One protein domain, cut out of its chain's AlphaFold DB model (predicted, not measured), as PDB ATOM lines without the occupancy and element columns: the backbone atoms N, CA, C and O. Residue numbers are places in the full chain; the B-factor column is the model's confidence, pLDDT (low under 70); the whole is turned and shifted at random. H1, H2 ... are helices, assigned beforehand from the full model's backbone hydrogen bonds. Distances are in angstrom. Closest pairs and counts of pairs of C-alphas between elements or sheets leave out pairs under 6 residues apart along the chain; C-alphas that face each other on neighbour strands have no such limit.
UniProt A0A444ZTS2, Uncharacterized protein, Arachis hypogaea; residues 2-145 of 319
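This is residues 2 to 145 of the 319 residues of an uncharacterized protein of Arachis hypogaea (UniProt A0A444ZTS2). Five helices form an up-and-down bundle, each running against the one before it, with H4 in the middle: the hairpin of H1 and H2 packs on one side of H4 through H2, and H5 and H6 pack on the other. Short H3 packs on H1 near its first residues, and residues 116 to 123 stick out. The 144 printed residues include six named helices, H1 to H6 in chain order, and no named strand: all helix. The whole is compact, with a radius of gyration of the C-alphas of 16.0 A and spans of 48 by 35 by 25 A.

H1, residues 2 to 27, and H2, residues 38 to 57, form a hairpin at 24 degrees; their closest C-alphas, of Ala 19 and Ala 47, are 5.2 A apart. With residues 5 to 9 alone, H1 touches H3, residues 59 to 64; the closest C-alphas, of Leu 9 and Leu 62, are 6.1 A apart. H4, residues 69 to 90, is the hub; with residues 75 to 82 alone it touches H2, the closest C-alphas, of Tyr 48 and Ile 79, being 6.8 A apart. H4 and H5, residues 93 to 108, form a hairpin at 17 degrees; the closest C-alphas, of Gly 80 and Ala 99, are 4.1 A apart. H6, residues 122 to 141, touches H4 at a tilt of 36 degrees, only just steep; the closest C-alphas, of Ser 77 and Phe 131, are 6.4 A apart. H5 and H6 form a hairpin at 43 degrees, H6 touching with residues 131 to 139 alone. Every O i to N i+4 pair is within hydrogen-bond range in H2 to H6, and 20 of 22 in H1.

H1 begins at C-alpha 2 (255.347, 178.495, 224.330) and is 36.9 A long; H4 is 32.1 A, and H6, 29.0 A, ends at C-alpha 141 (234.886, 213.629, 200.152).

The printed part has no cut; the link from H5 to H6 is long. Residues 2, 31 to 38 and 114 to 120 have pLDDT under 70.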
ATOM      1  N   SER A   2     256.567 178.767 225.108       65.69
ATOM      2  CA  SER A   2     255.347 178.495 224.330       65.69
ATOM      3  C   SER A   2     254.047 178.939 225.018       65.69
ATOM      4  O   SER A   2     253.242 179.605 224.380       65.69
ATOM      5  N   GLU A   3     253.867 178.670 226.314       72.25
ATOM      6  CA  GLU A   3     252.618 179.001 227.033       72.25
ATOM      7  C   GLU A   3     252.323 180.508 227.091       72.25
ATOM      8  O   GLU A   3     251.201 180.937 226.848       72.25
ATOM      9  N   ASN A   4     253.334 181.349 227.340       79.31
ATOM     10  CA  ASN A   4     253.147 182.807 227.394       79.31
ATOM     11  C   ASN A   4     252.804 183.401 226.011       79.31
ATOM     12  O   ASN A   4     252.046 184.367 225.893       79.31
ATOM     13  N   ASN A   5     253.349 182.804 224.948       83.69
ATOM     14  CA  ASN A   5     253.044 183.181 223.572       83.69
ATOM     15  C   ASN A   5     251.615 182.763 223.182       83.69
ATOM     16  O   ASN A   5     250.903 183.557 222.567       83.69
ATOM     17  N   ASP A   6     251.169 181.582 223.615       84.81
ATOM     18  CA  ASP A   6     249.804 181.105 223.391       84.81
ATOM     19  C   ASP A   6     248.764 181.971 224.123       84.81
ATOM     20  O   ASP A   6     247.822 182.468 223.508       84.81
ATOM     21  N   VAL A   7     249.001 182.309 225.397       91.88
ATOM     22  CA  VAL A   7     248.145 183.244 226.156       91.88
ATOM     23  C   VAL A   7     248.074 184.622 225.486       91.88
ATOM     24  O   VAL A   7     247.006 185.241 225.436       91.88
ATOM     25  N   THR A   8     249.192 185.106 224.931       92.94
ATOM     26  CA  THR A   8     249.237 186.377 224.187       92.94
ATOM     27  C   THR A   8     248.353 186.318 222.937       92.94
ATOM     28  O   THR A   8     247.571 187.237 222.677       92.94
ATOM     29  N   LEU A   9     248.434 185.223 222.175       93.50
ATOM     30  CA  LEU A   9     247.613 185.017 220.985       93.50
ATOM     31  C   LEU A   9     246.125 184.880 221.341       93.50
ATOM     32  O   LEU A   9     245.297 185.556 220.731       93.50
ATOM     33  N   GLN A  10     245.780 184.069 222.341       94.81
ATOM     34  CA  GLN A  10     244.397 183.883 222.798       94.81
ATOM     35  C   GLN A  10     243.778 185.203 223.269       94.81
ATOM     36  O   GLN A  10     242.662 185.551 222.879       94.81
ATOM     37  N   THR A  11     244.533 185.996 224.035       96.25
ATOM     38  CA  THR A  11     244.096 187.328 224.479       96.25
ATOM     39  C   THR A  11     243.857 188.256 223.289       96.25
ATOM     40  O   THR A  11     242.845 188.957 223.244       96.25
ATOM     41  N   PHE A  12     244.755 188.252 222.297       97.12
ATOM     42  CA  PHE A  12     244.571 189.027 221.073       97.12
ATOM     43  C   PHE A  12     243.305 188.608 220.314       97.12
ATOM     44  O   PHE A  12     242.505 189.471 219.959       97.12
ATOM     45  N   ARG A  13     243.076 187.302 220.122       96.44
ATOM     46  CA  ARG A  13     241.882 186.774 219.440       96.44
ATOM     47  C   ARG A  13     240.594 187.167 220.161       96.44
ATOM     48  O   ARG A  13     239.692 187.710 219.527       96.44
ATOM     49  N   ALA A  14     240.559 187.040 221.486       97.31
ATOM     50  CA  ALA A  14     239.424 187.479 222.295       97.31
ATOM     51  C   ALA A  14     239.166 188.995 222.177       97.31
ATOM     52  O   ALA A  14     238.015 189.436 222.135       97.31
ATOM     53  N   LEU A  15     240.220 189.821 222.098       97.69
ATOM     54  CA  LEU A  15     240.075 191.264 221.873       97.69
ATOM     55  C   LEU A  15     239.513 191.580 220.479       97.69
ATOM     56  O   LEU A  15     238.660 192.465 220.381       97.69
ATOM     57  N   VAL A  16     239.955 190.865 219.437       97.19
ATOM     58  CA  VAL A  16     239.428 190.992 218.066       97.19
ATOM     59  C   VAL A  16     237.939 190.659 218.041       97.19
ATOM     60  O   VAL A  16     237.134 191.514 217.680       97.19
ATOM     61  N   GLU A  17     237.552 189.478 218.525       96.56
ATOM     62  CA  GLU A  17     236.151 189.039 218.562       96.56
ATOM     63  C   GLU A  17     235.270 190.008 219.360       96.56
ATOM     64  O   GLU A  17     234.183 190.399 218.930       96.56
ATOM     65  N   SER A  18     235.762 190.469 220.514       96.25
ATOM     66  CA  SER A  18     235.046 191.424 221.359       96.25
ATOM     67  C   SER A  18     234.869 192.793 220.692       96.25
ATOM     68  O   SER A  18     233.861 193.467 220.944       96.25
ATOM     69  N   ALA A  19     235.841 193.243 219.894       95.94
ATOM     70  CA  ALA A  19     235.759 194.491 219.138       95.94
ATOM     71  C   ALA A  19     234.803 194.350 217.946       95.94
ATOM     72  O   ALA A  19     233.908 195.182 217.796       95.94
ATOM     73  N   ASP A  20     234.911 193.263 217.183       94.81
ATOM     74  CA  ASP A  20     234.072 192.988 216.014       94.81
ATOM     75  C   ASP A  20     232.603 192.769 216.392       94.81
ATOM     76  O   ASP A  20     231.703 193.296 215.733       94.81
ATOM     77  N   HIS A  21     232.332 192.089 217.509       93.94
ATOM     78  CA  HIS A  21     230.972 191.948 218.029       93.94
ATOM     79  C   HIS A  21     230.347 193.310 218.369       93.94
ATOM     80  O   HIS A  21     229.182 193.571 218.068       93.94
ATOM     81  N   LYS A  22     231.122 194.226 218.969       93.12
ATOM     82  CA  LYS A  22     230.650 195.596 219.229       93.12
ATOM     83  C   LYS A  22     230.479 196.375 217.929       93.12
ATOM     84  O   LYS A  22     229.490 197.089 217.790       93.12
ATOM     85  N   PHE A  23     231.401 196.213 216.984       91.19
ATOM     86  CA  PHE A  23     231.350 196.845 215.670       91.19
ATOM     87  C   PHE A  23     230.071 196.487 214.909       91.19
ATOM     88  O   PHE A  23     229.397 197.368 214.377       91.19
ATOM     89  N   ALA A  24     229.692 195.207 214.905       89.50
ATOM     90  CA  ALA A  24     228.485 194.731 214.234       89.50
ATOM     91  C   ALA A  24     227.217 195.468 214.704       89.50
ATOM     92  O   ALA A  24     226.335 195.742 213.899       89.50
ATOM     93  N   ARG A  25     227.161 195.871 215.981       85.62
ATOM     94  CA  ARG A  25     226.021 196.597 216.562       85.62
ATOM     95  C   ARG A  25     225.910 198.054 216.119       85.62
ATOM     96  O   ARG A  25     224.847 198.638 216.287       85.62
ATOM     97  N   VAL A  26     226.995 198.653 215.628       84.62
ATOM     98  CA  VAL A  26     227.021 200.063 215.194       84.62
ATOM     99  C   VAL A  26     227.098 200.227 213.681       84.62
ATOM    100  O   VAL A  26     226.863 201.327 213.190       84.62
ATOM    101  N   ARG A  27     227.399 199.149 212.946       79.31
ATOM    102  CA  ARG A  27     227.569 199.163 211.489       79.31
ATOM    103  C   ARG A  27     226.323 199.656 210.752       79.31
ATOM    104  O   ARG A  27     226.462 200.479 209.858       79.31
ATOM    105  N   ASP A  28     225.150 199.166 211.144       75.25
ATOM    106  CA  ASP A  28     223.885 199.412 210.432       75.25
ATOM    107  C   ASP A  28     223.049 200.519 211.099       75.25
ATOM    108  O   ASP A  28     221.897 200.759 210.744       75.25
ATOM    109  N   VAL A  29     223.616 201.195 212.102       77.50
ATOM    110  CA  VAL A  29     222.935 202.283 212.802       77.50
ATOM    111  C   VAL A  29     222.907 203.501 211.876       77.50
ATOM    112  O   VAL A  29     223.983 203.979 211.503       77.50
ATOM    113  N   PRO A  30     221.731 204.064 211.543       73.19
ATOM    114  CA  PRO A  30     221.648 205.220 210.655       73.19
ATOM    115  C   PRO A  30     222.471 206.396 211.175       73.19
ATOM    116  O   PRO A  30     222.576 206.579 212.387       73.19
ATOM    117  N   ALA A  31     223.056 207.202 210.283       69.62
ATOM    118  CA  ALA A  31     223.831 208.393 210.656       69.62
ATOM    119  C   ALA A  31     222.969 209.487 211.331       69.62
ATOM    120  O   ALA A  31     223.485 210.362 212.032       69.62
ATOM    121  N   TYR A  32     221.647 209.410 211.155       64.06
ATOM    122  CA  TYR A  32     220.661 210.300 211.753       64.06
ATOM    123  C   TYR A  32     220.107 209.758 213.092       64.06
ATOM    124  O   TYR A  32     219.920 208.554 213.265       64.06
ATOM    125  N   GLY A  33     219.864 210.663 214.054       59.81
ATOM    126  CA  GLY A  33     219.420 210.374 215.435       59.81
ATOM    127  C   GLY A  33     220.429 210.828 216.507       59.81
ATOM    128  O   GLY A  33     221.569 210.369 216.528       59.81
ATOM    129  N   ARG A  34     220.049 211.777 217.386       55.88
ATOM    130  CA  ARG A  34     221.023 212.571 218.176       55.88
ATOM    131  C   ARG A  34     221.630 211.910 219.425       55.88
ATOM    132  O   ARG A  34     222.789 212.194 219.700       55.88
ATOM    133  N   VAL A  35     220.916 211.100 220.217       52.19
ATOM    134  CA  VAL A  35     221.328 210.938 221.640       52.19
ATOM    135  C   VAL A  35     221.689 209.509 222.071       52.19
ATOM    136  O   VAL A  35     222.735 209.304 222.680       52.19
ATOM    137  N   SER A  36     220.902 208.487 221.723       53.84
ATOM    138  CA  SER A  36     221.130 207.119 222.245       53.84
ATOM    139  C   SER A  36     222.332 206.393 221.606       53.84
ATOM    140  O   SER A  36     222.951 205.512 222.203       53.84
ATOM    141  N   GLN A  37     222.719 206.794 220.393       63.62
ATOM    142  CA  GLN A  37     223.693 206.061 219.579       63.62
ATOM    143  C   GLN A  37     225.157 206.354 219.969       63.62
ATOM    144  O   GLN A  37     226.016 205.484 219.824       63.62
ATOM    145  N   SER A  38     225.446 207.530 220.543       67.69
ATOM    146  CA  SER A  38     226.810 207.986 220.880       67.69
ATOM    147  C   SER A  38     227.542 207.054 221.863       67.69
ATOM    148  O   SER A  38     228.722 206.733 221.687       67.69
ATOM    149  N   HIS A  39     226.825 206.514 222.857       77.00
ATOM    150  CA  HIS A  39     227.409 205.600 223.845       77.00
ATOM    151  C   HIS A  39     227.901 204.282 223.232       77.00
ATOM    152  O   HIS A  39     228.902 203.726 223.695       77.00
ATOM    153  N   PHE A  40     227.224 203.768 222.200       79.62
ATOM    154  CA  PHE A  40     227.655 202.549 221.517       79.62
ATOM    155  C   PHE A  40     228.940 202.791 220.725       79.62
ATOM    156  O   PHE A  40     229.874 201.999 220.848       79.62
ATOM    157  N   PHE A  41     229.037 203.918 220.012       81.88
ATOM    158  CA  PHE A  41     230.253 204.307 219.294       81.88
ATOM    159  C   PHE A  41     231.448 204.447 220.239       81.88
ATOM    160  O   PHE A  41     232.491 203.850 219.981       81.88
ATOM    161  N   HIS A  42     231.286 205.123 221.382       86.06
ATOM    162  CA  HIS A  42     232.363 205.243 222.368       86.06
ATOM    163  C   HIS A  42     232.859 203.874 222.871       86.06
ATOM    164  O   HIS A  42     234.064 203.642 222.985       86.06
ATOM    165  N   LYS A  43     231.944 202.925 223.123       90.81
ATOM    166  CA  LYS A  43     232.303 201.553 223.527       90.81
ATOM    167  C   LYS A  43     233.086 200.811 222.440       90.81
ATOM    168  O   LYS A  43     234.013 200.072 222.773       90.81
ATOM    169  N   VAL A  44     232.719 200.989 221.170       92.56
ATOM    170  CA  VAL A  44     233.400 200.340 220.038       92.56
ATOM    171  C   VAL A  44     234.785 200.948 219.828       92.56
ATOM    172  O   VAL A  44     235.759 200.200 219.771       92.56
ATOM    173  N   PHE A  45     234.897 202.281 219.820       90.88
ATOM    174  CA  PHE A  45     236.186 202.976 219.757       90.88
ATOM    175  C   PHE A  45     237.117 202.505 220.871       90.88
ATOM    176  O   PHE A  45     238.218 202.051 220.586       90.88
ATOM    177  N   LYS A  46     236.651 202.491 222.126       92.81
ATOM    178  CA  LYS A  46     237.451 202.015 223.265       92.81
ATOM    179  C   LYS A  46     237.935 200.570 223.084       92.81
ATOM    180  O   LYS A  46     239.069 200.260 223.452       92.81
ATOM    181  N   ALA A  47     237.101 199.689 222.527       96.00
ATOM    182  CA  ALA A  47     237.484 198.306 222.256       96.00
ATOM    183  C   ALA A  47     238.591 198.216 221.193       96.00
ATOM    184  O   ALA A  47     239.603 197.560 221.442       96.00
ATOM    185  N   TYR A  48     238.454 198.927 220.069       95.00
ATOM    186  CA  TYR A  48     239.498 198.955 219.042       95.00
ATOM    187  C   TYR A  48     240.763 199.683 219.494       95.00
ATOM    188  O   TYR A  48     241.848 199.224 219.164       95.00
ATOM    189  N   THR A  49     240.680 200.749 220.295       92.50
ATOM    190  CA  THR A  49     241.865 201.404 220.875       92.50
ATOM    191  C   THR A  49     242.636 200.438 221.772       92.50
ATOM    192  O   THR A  49     243.860 200.354 221.680       92.50
ATOM    193  N   ARG A  50     241.934 199.659 222.609       95.81
ATOM    194  CA  ARG A  50     242.562 198.625 223.444       95.81
ATOM    195  C   ARG A  50     243.215 197.536 222.590       95.81
ATOM    196  O   ARG A  50     244.357 197.180 222.857       95.81
ATOM    197  N   LEU A  51     242.515 197.036 221.572       96.81
ATOM    198  CA  LEU A  51     243.041 196.043 220.629       96.81
ATOM    199  C   LEU A  51     244.278 196.571 219.881       96.81
ATOM    200  O   LEU A  51     245.297 195.889 219.796       96.81
ATOM    201  N   TRP A  52     244.210 197.807 219.386       94.88
ATOM    202  CA  TRP A  52     245.286 198.467 218.650       94.88
ATOM    203  C   TRP A  52     246.515 198.734 219.517       94.88
ATOM    204  O   TRP A  52     247.642 198.637 219.039       94.88
ATOM    205  N   LYS A  53     246.322 199.051 220.800       95.06
ATOM    206  CA  LYS A  53     247.418 199.167 221.764       95.06
ATOM    207  C   LYS A  53     248.043 197.800 222.049       95.06
ATOM    208  O   LYS A  53     249.252 197.645 221.910       95.06
ATOM    209  N   TYR A  54     247.213 196.795 222.338       96.81
ATOM    210  CA  TYR A  54     247.677 195.443 222.650       96.81
ATOM    211  C   TYR A  54     248.507 194.828 221.516       96.81
ATOM    212  O   TYR A  54     249.558 194.241 221.776       96.81
ATOM    213  N   GLN A  55     248.072 194.993 220.259       95.75
ATOM    214  CA  GLN A  55     248.822 194.473 219.112       95.75
ATOM    215  C   GLN A  55     250.174 195.166 218.929       95.75
ATOM    216  O   GLN A  55     251.138 194.495 218.578       95.75
ATOM    217  N   GLN A  56     250.277 196.472 219.209       93.44
ATOM    218  CA  GLN A  56     251.549 197.195 219.101       93.44
ATOM    219  C   GLN A  56     252.550 196.726 220.155       93.44
ATOM    220  O   GLN A  56     253.692 196.429 219.821       93.44
ATOM    221  N   GLU A  57     252.106 196.605 221.405       95.75
ATOM    222  CA  GLU A  57     252.953 196.198 222.534       95.75
ATOM    223  C   GLU A  57     253.439 194.745 222.412       95.75
ATOM    224  O   GLU A  57     254.524 194.413 222.880       95.75
ATOM    225  N   ASN A  58     252.665 193.877 221.752       95.19
ATOM    226  CA  ASN A  58     252.956 192.444 221.638       95.19
ATOM    227  C   ASN A  58     253.293 191.998 220.205       95.19
ATOM    228  O   ASN A  58     253.278 190.800 219.911       95.19
ATOM    229  N   ARG A  59     253.602 192.936 219.299       92.88
ATOM    230  CA  ARG A  59     253.685 192.676 217.852       92.88
ATOM    231  C   ARG A  59     254.649 191.552 217.481       92.88
ATOM    232  O   ARG A  59     254.291 190.689 216.685       92.88
ATOM    233  N   SER A  60     255.853 191.554 218.049       92.94
ATOM    234  CA  SER A  60     256.880 190.542 217.765       92.94
ATOM    235  C   SER A  60     256.403 189.131 218.117       92.94
ATOM    236  O   SER A  60     256.496 188.226 217.290       92.94
ATOM    237  N   LYS A  61     255.809 188.961 219.303       94.25
ATOM    238  CA  LYS A  61     255.239 187.687 219.765       94.25
ATOM    239  C   LYS A  61     254.068 187.242 218.897       94.25
ATOM    240  O   LYS A  61     254.009 186.084 218.501       94.25
ATOM    241  N   LEU A  62     253.157 188.156 218.562       94.12
ATOM    242  CA  LEU A  62     251.998 187.835 217.728       94.12
ATOM    243  C   LEU A  62     252.417 187.362 216.331       94.12
ATOM    244  O   LEU A  62     251.860 186.391 215.824       94.12
ATOM    245  N   VAL A  63     253.430 187.995 215.730       92.50
ATOM    246  CA  VAL A  63     253.988 187.569 214.437       92.50
ATOM    247  C   VAL A  63     254.633 186.184 214.539       92.50
ATOM    248  O   VAL A  63     254.392 185.350 213.670       92.50
ATOM    249  N   GLN A  64     255.377 185.895 215.615       92.06
ATOM    250  CA  GLN A  64     255.913 184.547 215.876       92.06
ATOM    251  C   GLN A  64     254.802 183.495 216.023       92.06
ATOM    252  O   GLN A  64     254.981 182.353 215.618       92.06
ATOM    253  N   CYS A  65     253.640 183.892 216.546       91.75
ATOM    254  CA  CYS A  65     252.451 183.046 216.665       91.75
ATOM    255  C   CYS A  65     251.606 182.981 215.376       91.75
ATOM    256  O   CYS A  65     250.502 182.442 215.391       91.75
ATOM    257  N   GLY A  66     252.089 183.539 214.261       90.06
ATOM    258  CA  GLY A  66     251.444 183.432 212.954       90.06
ATOM    259  C   GLY A  66     250.492 184.570 212.579       90.06
ATOM    260  O   GLY A  66     249.821 184.443 211.553       90.06
ATOM    261  N   LEU A  67     250.448 185.676 213.338       91.62
ATOM    262  CA  LEU A  67     249.687 186.878 212.962       91.62
ATOM    263  C   LEU A  67     250.107 187.361 211.568       91.62
ATOM    264  O   LEU A  67     251.274 187.684 211.322       91.62
ATOM    265  N   LYS A  68     249.144 187.448 210.656       91.50
ATOM    266  CA  LYS A  68     249.366 187.892 209.282       91.50
ATOM    267  C   LYS A  68     249.271 189.411 209.178       91.50
ATOM    268  O   LYS A  68     248.533 190.076 209.901       91.50
ATOM    269  N   ARG A  69     249.992 189.979 208.208       91.69
ATOM    270  CA  ARG A  69     249.974 191.428 207.934       91.69
ATOM    271  C   ARG A  69     248.565 191.925 207.605       91.69
ATOM    272  O   ARG A  69     248.158 192.962 208.125       91.69
ATOM    273  N   TRP A  70     247.811 191.165 206.812       92.31
ATOM    274  CA  TRP A  70     246.461 191.556 206.411       92.31
ATOM    275  C   TRP A  70     245.498 191.648 207.601       92.31
ATOM    276  O   TRP A  70     244.585 192.463 207.559       92.31
ATOM    277  N   GLU A  71     245.723 190.898 208.689       93.75
ATOM    278  CA  GLU A  71     244.904 190.981 209.910       93.75
ATOM    279  C   GLU A  71     245.084 192.339 210.603       93.75
ATOM    280  O   GLU A  71     244.117 192.954 211.048       93.75
ATOM    281  N   ILE A  72     246.312 192.867 210.622       94.50
ATOM    282  CA  ILE A  72     246.588 194.227 211.115       94.50
ATOM    283  C   ILE A  72     245.929 195.264 210.195       94.50
ATOM    284  O   ILE A  72     245.333 196.229 210.678       94.50
ATOM    285  N   GLY A  73     246.004 195.047 208.877       95.00
ATOM    286  CA  GLY A  73     245.329 195.881 207.880       95.00
ATOM    287  C   GLY A  73     243.808 195.908 208.058       95.00
ATOM    288  O   GLY A  73     243.199 196.971 207.967       95.00
ATOM    289  N   GLU A  74     243.189 194.772 208.386       94.69
ATOM    290  CA  GLU A  74     241.755 194.685 208.679       94.69
ATOM    291  C   GLU A  74     241.382 195.496 209.924       94.69
ATOM    292  O   GLU A  74     240.445 196.295 209.867       94.69
ATOM    293  N   ILE A  75     242.143 195.372 211.019       96.00
ATOM    294  CA  ILE A  75     241.910 196.157 212.242       96.00
ATOM    295  C   ILE A  75     242.028 197.658 211.946       96.00
ATOM    296  O   ILE A  75     241.141 198.432 212.313       96.00
ATOM    297  N   ALA A  76     243.077 198.075 211.234       96.25
ATOM    298  CA  ALA A  76     243.255 199.466 210.820       96.25
ATOM    299  C   ALA A  76     242.088 199.946 209.935       96.25
ATOM    300  O   ALA A  76     241.561 201.040 210.139       96.25
ATOM    301  N   SER A  77     241.621 199.106 209.003       96.06
ATOM    302  CA  SER A  77     240.498 199.439 208.123       96.06
ATOM    303  C   SER A  77     239.191 199.614 208.900       96.06
ATOM    304  O   SER A  77     238.355 200.425 208.486       96.06
ATOM    305  N   ARG A  78     238.983 198.862 209.990       95.75
ATOM    306  CA  ARG A  78     237.822 199.011 210.884       95.75
ATOM    307  C   ARG A  78     237.894 200.294 211.696       95.75
ATOM    308  O   ARG A  78     236.885 200.980 211.811       95.75
ATOM    309  N   ILE A  79     239.077 200.650 212.195       95.25
ATOM    310  CA  ILE A  79     239.286 201.920 212.897       95.25
ATOM    311  C   ILE A  79     239.006 203.099 211.958       95.25
ATOM    312  O   ILE A  79     238.200 203.961 212.302       95.25
ATOM    313  N   GLY A  80     239.561 203.087 210.742       95.75
ATOM    314  CA  GLY A  80     239.257 204.100 209.724       95.75
ATOM    315  C   GLY A  80     237.759 204.184 209.407       95.75
ATOM    316  O   GLY A  80     237.204 205.274 209.294       95.75
ATOM    317  N   GLN A  81     237.062 203.040 209.371       94.31
ATOM    318  CA  GLN A  81     235.610 203.018 209.174       94.31
ATOM    319  C   GLN A  81     234.855 203.682 210.337       94.31
ATOM    320  O   GLN A  81     233.891 204.399 210.088       94.31
ATOM    321  N   LEU A  82     235.280 203.483 211.591       92.94
ATOM    322  CA  LEU A  82     234.663 204.136 212.753       92.94
ATOM    323  C   LEU A  82     234.839 205.653 212.719       92.94
ATOM    324  O   LEU A  82     233.887 206.383 212.992       92.94
ATOM    325  N   TYR A  83     236.035 206.117 212.355       93.56
ATOM    326  CA  TYR A  83     236.316 207.533 212.139       93.56
ATOM    327  C   TYR A  83     235.412 208.121 211.051       93.56
ATOM    328  O   TYR A  83     234.722 209.111 211.287       93.56
ATOM    329  N   PHE A  84     235.303 207.446 209.907       92.56
ATOM    330  CA  PHE A  84     234.404 207.869 208.837       92.56
ATOM    331  C   PHE A  84     232.932 207.902 209.280       92.56
ATOM    332  O   PHE A  84     232.223 208.876 209.034       92.56
ATOM    333  N   SER A  85     232.463 206.878 210.000       90.31
ATOM    334  CA  SER A  85     231.106 206.859 210.554       90.31
ATOM    335  C   SER A  85     230.858 207.999 211.543       90.31
ATOM    336  O   SER A  85     229.746 208.520 211.592       90.31
ATOM    337  N   GLN A  86     231.868 208.406 212.316       88.31
ATOM    338  CA  GLN A  86     231.758 209.557 213.207       88.31
ATOM    339  C   GLN A  86     231.668 210.869 212.414       88.31
ATOM    340  O   GLN A  86     230.798 211.684 212.722       88.31
ATOM    341  N   TYR A  87     232.471 211.035 211.354       89.69
ATOM    342  CA  TYR A  87     232.349 212.169 210.428       89.69
ATOM    343  C   TYR A  87     230.933 212.272 209.846       89.69
ATOM    344  O   TYR A  87     230.331 213.339 209.903       89.69
ATOM    345  N   MET A  88     230.342 211.169 209.380       87.44
ATOM    346  CA  MET A  88     228.978 211.184 208.828       87.44
ATOM    347  C   MET A  88     227.906 211.627 209.842       87.44
ATOM    348  O   MET A  88     226.815 212.028 209.450       87.44
ATOM    349  N   ARG A  89     228.193 211.567 211.150       84.88
ATOM    350  CA  ARG A  89     227.264 211.966 212.223       84.88
ATOM    351  C   ARG A  89     227.459 213.396 212.691       84.88
ATOM    352  O   ARG A  89     226.478 214.055 213.039       84.88
ATOM    353  N   THR A  90     228.713 213.831 212.785       85.06
ATOM    354  CA  THR A  90     229.088 215.128 213.364       85.06
ATOM    355  C   THR A  90     229.425 216.172 212.313       85.06
ATOM    356  O   THR A  90     229.389 217.356 212.621       85.06
ATOM    357  N   SER A  91     229.761 215.739 211.096       86.69
ATOM    358  CA  SER A  91     230.358 216.559 210.035       86.69
ATOM    359  C   SER A  91     231.651 217.265 210.442       86.69
ATOM    360  O   SER A  91     232.038 218.271 209.851       86.69
ATOM    361  N   ASP A  92     232.330 216.723 211.452       85.12
ATOM    362  CA  ASP A  92     233.622 217.214 211.910       85.12
ATOM    363  C   ASP A  92     234.728 216.567 211.078       85.12
ATOM    364  O   ASP A  92     234.996 215.364 211.176       85.12
ATOM    365  N   ILE A  93     235.345 217.396 210.240       84.31
ATOM    366  CA  ILE A  93     236.349 217.023 209.249       84.31
ATOM    367  C   ILE A  93     237.551 216.304 209.859       84.31
ATOM    368  O   ILE A  93     238.135 215.438 209.211       84.31
ATOM    369  N   ARG A  94     237.872 216.554 211.134       85.12
ATOM    370  CA  ARG A  94     238.985 215.891 211.827       85.12
ATOM    371  C   ARG A  94     238.811 214.376 211.831       85.12
ATOM    372  O   ARG A  94     239.771 213.648 211.610       85.12
ATOM    373  N   PHE A  95     237.580 213.884 211.996       89.44
ATOM    374  CA  PHE A  95     237.320 212.447 211.908       89.44
ATOM    375  C   PHE A  95     237.482 211.914 210.477       89.44
ATOM    376  O   PHE A  95     237.902 210.774 210.302       89.44
ATOM    377  N   LEU A  96     237.189 212.714 209.448       91.25
ATOM    378  CA  LEU A  96     237.419 212.315 208.057       91.25
ATOM    379  C   LEU A  96     238.919 212.232 207.736       91.25
ATOM    380  O   LEU A  96     239.353 211.279 207.092       91.25
ATOM    381  N   VAL A  97     239.705 213.189 208.233       89.69
ATOM    382  CA  VAL A  97     241.171 213.197 208.113       89.69
ATOM    383  C   VAL A  97     241.781 211.989 208.819       89.69
ATOM    384  O   VAL A  97     242.599 211.291 208.230       89.69
ATOM    385  N   GLU A  98     241.341 211.671 210.037       89.38
ATOM    386  CA  GLU A  98     241.804 210.472 210.746       89.38
ATOM    387  C   GLU A  98     241.472 209.188 209.966       89.38
ATOM    388  O   GLU A  98     242.327 208.316 209.806       89.38
ATOM    389  N   ALA A  99     240.265 209.077 209.393       95.56
ATOM    390  CA  ALA A  99     239.922 207.947 208.527       95.56
ATOM    391  C   ALA A  99     240.872 207.835 207.322       95.56
ATOM    392  O   ALA A  99     241.336 206.735 207.006       95.56
ATOM    393  N   TYR A 100     241.189 208.965 206.681       95.38
ATOM    394  CA  TYR A 100     242.141 209.033 205.573       95.38
ATOM    395  C   TYR A 100     243.535 208.557 205.995       95.38
ATOM    396  O   TYR A 100     244.097 207.698 205.322       95.38
ATOM    397  N   VAL A 101     244.061 209.031 207.130       94.19
ATOM    398  CA  VAL A 101     245.383 208.633 207.651       94.19
ATOM    399  C   VAL A 101     245.459 207.124 207.880       94.19
ATOM    400  O   VAL A 101     246.431 206.485 207.476       94.19
ATOM    401  N   PHE A 102     244.420 206.518 208.469       95.62
ATOM    402  CA  PHE A 102     244.371 205.062 208.629       95.62
ATOM    403  C   PHE A 102     244.395 204.335 207.282       95.62
ATOM    404  O   PHE A 102     245.122 203.351 207.134       95.62
ATOM    405  N   TYR A 103     243.633 204.799 206.292       98.00
ATOM    406  CA  TYR A 103     243.595 204.153 204.982       98.00
ATOM    407  C   TYR A 103     244.886 204.340 204.171       98.00
ATOM    408  O   TYR A 103     245.376 203.382 203.569       98.00
ATOM    409  N   GLU A 104     245.494 205.521 204.222       95.62
ATOM    410  CA  GLU A 104     246.787 205.801 203.597       95.62
ATOM    411  C   GLU A 104     247.911 204.974 204.240       95.62
ATOM    412  O   GLU A 104     248.754 204.400 203.541       95.62
ATOM    413  N   ALA A 105     247.892 204.816 205.567       94.44
ATOM    414  CA  ALA A 105     248.809 203.926 206.274       94.44
ATOM    415  C   ALA A 105     248.639 202.462 205.839       94.44
ATOM    416  O   ALA A 105     249.623 201.720 205.773       94.44
ATOM    417  N   ILE A 106     247.409 202.035 205.522       96.00
ATOM    418  CA  ILE A 106     247.163 200.676 205.036       96.00
ATOM    419  C   ILE A 106     247.781 200.458 203.654       96.00
ATOM    420  O   ILE A 106     248.452 199.442 203.439       96.00
ATOM    421  N   LEU A 107     247.569 201.419 202.750       95.12
ATOM    422  CA  LEU A 107     248.099 201.401 201.390       95.12
ATOM    423  C   LEU A 107     249.634 201.429 201.389       95.12
ATOM    424  O   LEU A 107     250.266 200.538 200.827       95.12
ATOM    425  N   SER A 108     250.235 202.413 202.063       93.56
ATOM    426  CA  SER A 108     251.691 202.633 202.085       93.56
ATOM    427  C   SER A 108     252.465 201.452 202.670       93.56
ATOM    428  O   SER A 108     253.504 201.055 202.144       93.56
ATOM    429  N   ARG A 109     251.937 200.835 203.733       93.44
ATOM    430  CA  ARG A 109     252.550 199.668 204.393       93.44
ATOM    431  C   ARG A 109     252.197 198.343 203.729       93.44
ATOM    432  O   ARG A 109     252.683 197.299 204.180       93.44
ATOM    433  N   ARG A 110     251.360 198.376 202.684       92.31
ATOM    434  CA  ARG A 110     251.025 197.226 201.843       92.31
ATOM    435  C   ARG A 110     250.537 196.036 202.674       92.31
ATOM    436  O   ARG A 110     251.007 194.913 202.511       92.31
ATOM    437  N   TYR A 111     249.625 196.270 203.623       92.75
ATOM    438  CA  TYR A 111     249.185 195.203 204.541       92.75
ATOM    439  C   TYR A 111     248.483 194.035 203.837       92.75
ATOM    440  O   TYR A 111     248.457 192.939 204.392       92.75
ATOM    441  N   PHE A 112     247.947 194.255 202.635       90.50
ATOM    442  CA  PHE A 112     247.321 193.220 201.814       90.50
ATOM    443  C   PHE A 112     248.275 192.584 200.776       90.50
ATOM    444  O   PHE A 112     247.921 191.568 200.179       90.50
ATOM    445  N   GLU A 113     249.496 193.110 200.587       83.31
ATOM    446  CA  GLU A 113     250.511 192.490 199.713       83.31
ATOM    447  C   GLU A 113     251.248 191.349 200.448       83.31
ATOM    448  O   GLU A 113     251.383 191.364 201.674       83.31
ATOM    449  N   GLY A 114     251.735 190.345 199.709       63.59
ATOM    450  CA  GLY A 114     252.537 189.251 200.281       63.59
ATOM    451  C   GLY A 114     251.747 188.062 200.845       63.59
ATOM    452  O   GLY A 114     252.302 187.259 201.588       63.59
ATOM    453  N   SER A 115     250.473 187.886 200.474       57.69
ATOM    454  CA  SER A 115     249.721 186.637 200.742       57.69
ATOM    455  C   SER A 115     250.083 185.503 199.758       57.69
ATOM    456  O   SER A 115     249.278 184.618 199.496       57.69
ATOM    457  N   GLU A 116     251.286 185.547 199.183       45.84
ATOM    458  CA  GLU A 116     251.711 184.824 197.971       45.84
ATOM    459  C   GLU A 116     251.970 183.315 198.151       45.84
ATOM    460  O   GLU A 116     252.455 182.663 197.236       45.84
ATOM    461  N   GLY A 117     251.622 182.729 199.300       46.94
ATOM    462  CA  GLY A 117     251.922 181.323 199.618       46.94
ATOM    463  C   GLY A 117     250.716 180.409 199.843       46.94
ATOM    464  O   GLY A 117     250.899 179.212 200.031       46.94
ATOM    465  N   SER A 118     249.489 180.935 199.845       48.81
ATOM    466  CA  SER A 118     248.262 180.133 199.938       48.81
ATOM    467  C   SER A 118     247.355 180.460 198.753       48.81
ATOM    468  O   SER A 118     247.418 181.595 198.269       48.81
ATOM    469  N   PRO A 119     246.495 179.530 198.280       51.31
ATOM    470  CA  PRO A 119     245.431 179.889 197.345       51.31
ATOM    471  C   PRO A 119     244.764 181.149 197.887       51.31
ATOM    472  O   PRO A 119     244.425 181.199 199.073       51.31
ATOM    473  N   ARG A 120     244.750 182.205 197.061       65.12
ATOM    474  CA  ARG A 120     244.318 183.554 197.442       65.12
ATOM    475  C   ARG A 120     243.025 183.379 198.230       65.12
ATOM    476  O   ARG A 120     242.057 182.866 197.688       65.12
ATOM    477  N   ASP A 121     243.018 183.693 199.517       80.44
ATOM    478  CA  ASP A 121     241.795 183.535 200.294       80.44
ATOM    479  C   ASP A 121     240.798 184.571 199.763       80.44
ATOM    480  O   ASP A 121     241.047 185.784 199.818       80.44
ATOM    481  N   LEU A 122     239.686 184.094 199.198       85.88
ATOM    482  CA  LEU A 122     238.617 184.943 198.680       85.88
ATOM    483  C   LEU A 122     238.120 185.915 199.761       85.88
ATOM    484  O   LEU A 122     237.777 187.060 199.459       85.88
ATOM    485  N   GLY A 123     238.146 185.495 201.030       88.81
ATOM    486  CA  GLY A 123     237.827 186.329 202.182       88.81
ATOM    487  C   GLY A 123     238.789 187.508 202.343       88.81
ATOM    488  O   GLY A 123     238.338 188.644 202.508       88.81
ATOM    489  N   VAL A 124     240.101 187.279 202.235       90.19
ATOM    490  CA  VAL A 124     241.119 188.346 202.311       90.19
ATOM    491  C   VAL A 124     240.975 189.319 201.143       90.19
ATOM    492  O   VAL A 124     240.985 190.533 201.351       90.19
ATOM    493  N   ARG A 125     240.740 188.815 199.926       90.75
ATOM    494  CA  ARG A 125     240.518 189.668 198.746       90.75
ATOM    495  C   ARG A 125     239.238 190.487 198.849       90.75
ATOM    496  O   ARG A 125     239.238 191.667 198.515       90.75
ATOM    497  N   SER A 126     238.169 189.918 199.402       92.00
ATOM    498  CA  SER A 126     236.947 190.672 199.702       92.00
ATOM    499  C   SER A 126     237.198 191.798 200.715       92.00
ATOM    500  O   SER A 126     236.673 192.904 200.558       92.00
ATOM    501  N   LYS A 127     238.027 191.562 201.742       94.12
ATOM    502  CA  LYS A 127     238.426 192.601 202.709       94.12
ATOM    503  C   LYS A 127     239.228 193.717 202.040       94.12
ATOM    504  O   LYS A 127     238.928 194.884 202.285       94.12
ATOM    505  N   GLU A 128     240.167 193.370 201.165       95.06
ATOM    506  CA  GLU A 128     240.970 194.325 200.395       95.06
ATOM    507  C   GLU A 128     240.103 195.179 199.451       95.06
ATOM    508  O   GLU A 128     240.192 196.406 199.471       95.06
ATOM    509  N   LEU A 129     239.185 194.559 198.700       95.56
ATOM    510  CA  LEU A 129     238.232 195.268 197.835       95.56
ATOM    511  C   LEU A 129     237.388 196.277 198.629       95.56
ATOM    512  O   LEU A 129     237.231 197.433 198.232       95.56
ATOM    513  N   ARG A 130     236.881 195.868 199.798       95.75
ATOM    514  CA  ARG A 130     236.122 196.760 200.687       95.75
ATOM    515  C   ARG A 130     236.989 197.871 201.282       95.75
ATOM    516  O   ARG A 130     236.462 198.944 201.567       95.75
ATOM    517  N   PHE A 131     238.276 197.626 201.517       96.94
ATOM    518  CA  PHE A 131     239.221 198.658 201.937       96.94
ATOM    519  C   PHE A 131     239.365 199.733 200.848       96.94
ATOM    520  O   PHE A 131     239.102 200.900 201.138       96.94
ATOM    521  N   TYR A 132     239.669 199.350 199.602       97.62
ATOM    522  CA  TYR A 132     239.812 200.304 198.494       97.62
ATOM    523  C   TYR A 132     238.535 201.114 198.259       97.62
ATOM    524  O   TYR A 132     238.606 202.334 198.141       97.62
ATOM    525  N   ALA A 133     237.360 200.473 198.270       97.19
ATOM    526  CA  ALA A 133     236.088 201.179 198.112       97.19
ATOM    527  C   ALA A 133     235.865 202.240 199.210       97.19
ATOM    528  O   ALA A 133     235.456 203.364 198.919       97.19
ATOM    529  N   ARG A 134     236.179 201.929 200.475       96.88
ATOM    530  CA  ARG A 134     236.072 202.912 201.569       96.88
ATOM    531  C   ARG A 134     237.098 204.030 201.447       96.88
ATOM    532  O   ARG A 134     236.761 205.183 201.701       96.88
ATOM    533  N   PHE A 135     238.324 203.707 201.043       97.88
ATOM    534  CA  PHE A 135     239.364 204.716 200.886       97.88
ATOM    535  C   PHE A 135     239.062 205.669 199.721       97.88
ATOM    536  O   PHE A 135     239.232 206.880 199.859       97.88
ATOM    537  N   LEU A 136     238.522 205.151 198.612       97.44
ATOM    538  CA  LEU A 136     238.012 205.961 197.504       97.44
ATOM    539  C   LEU A 136     236.926 206.926 197.984       97.44
ATOM    540  O   LEU A 136     236.995 208.111 197.675       97.44
ATOM    541  N   LEU A 137     235.973 206.457 198.797       95.56
ATOM    542  CA  LEU A 137     234.896 207.302 199.321       95.56
ATOM    543  C   LEU A 137     235.436 208.454 200.179       95.56
ATOM    544  O   LEU A 137     235.075 209.608 199.959       95.56
ATOM    545  N   VAL A 138     236.343 208.156 201.114       95.00
ATOM    546  CA  VAL A 138     236.991 209.177 201.955       95.00
ATOM    547  C   VAL A 138     237.803 210.166 201.112       95.00
ATOM    548  O   VAL A 138     237.716 211.372 201.330       95.00
ATOM    549  N   SER A 139     238.548 209.676 200.120       93.44
ATOM    550  CA  SER A 139     239.379 210.515 199.244       93.44
ATOM    551  C   SER A 139     238.545 211.436 198.348       93.44
ATOM    552  O   SER A 139     238.946 212.575 198.117       93.44
ATOM    553  N   ILE A 140     237.377 210.974 197.883       91.69
ATOM    554  CA  ILE A 140     236.410 211.784 197.125       91.69
ATOM    555  C   ILE A 140     235.863 212.917 198.000       91.69
ATOM    556  O   ILE A 140     235.862 214.071 197.575       91.69
ATOM    557  N   ILE A 141     235.442 212.617 199.235       90.12
ATOM    558  CA  ILE A 141     234.886 213.629 200.152       90.12
ATOM    559  C   ILE A 141     235.953 214.658 200.561       90.12
ATOM    560  O   ILE A 141     235.645 215.840 200.650       90.12
ATOM    561  N   LEU A 142     237.214 214.246 200.726       87.56
ATOM    562  CA  LEU A 142     238.342 215.161 200.971       87.56
ATOM    563  C   LEU A 142     238.855 215.888 199.715       87.56
ATOM    564  O   LEU A 142     239.835 216.628 199.798       87.56
ATOM    565  N   ASN A 143     238.244 215.658 198.550       86.00
ATOM    566  CA  ASN A 143     238.667 216.199 197.258       86.00
ATOM    567  C   ASN A 143     240.164 215.962 196.936       86.00
ATOM    568  O   ASN A 143     240.873 216.835 196.432       86.00
ATOM    569  N   ARG A 144     240.683 214.763 197.242       88.06
ATOM    570  CA  ARG A 144     242.069 214.351 196.945       88.06
ATOM    571  C   ARG A 144     242.152 213.665 195.579       88.06
ATOM    572  O   ARG A 144     242.368 212.460 195.499       88.06
ATOM    573  N   SER A 145     241.975 214.429 194.503       88.19
ATOM    574  CA  SER A 145     241.868 213.909 193.126       88.19
ATOM    575  C   SER A 145     243.038 213.018 192.685       88.19
ATOM    576  O   SER A 145     242.810 211.973 192.076       88.19
TER     577      SER A 145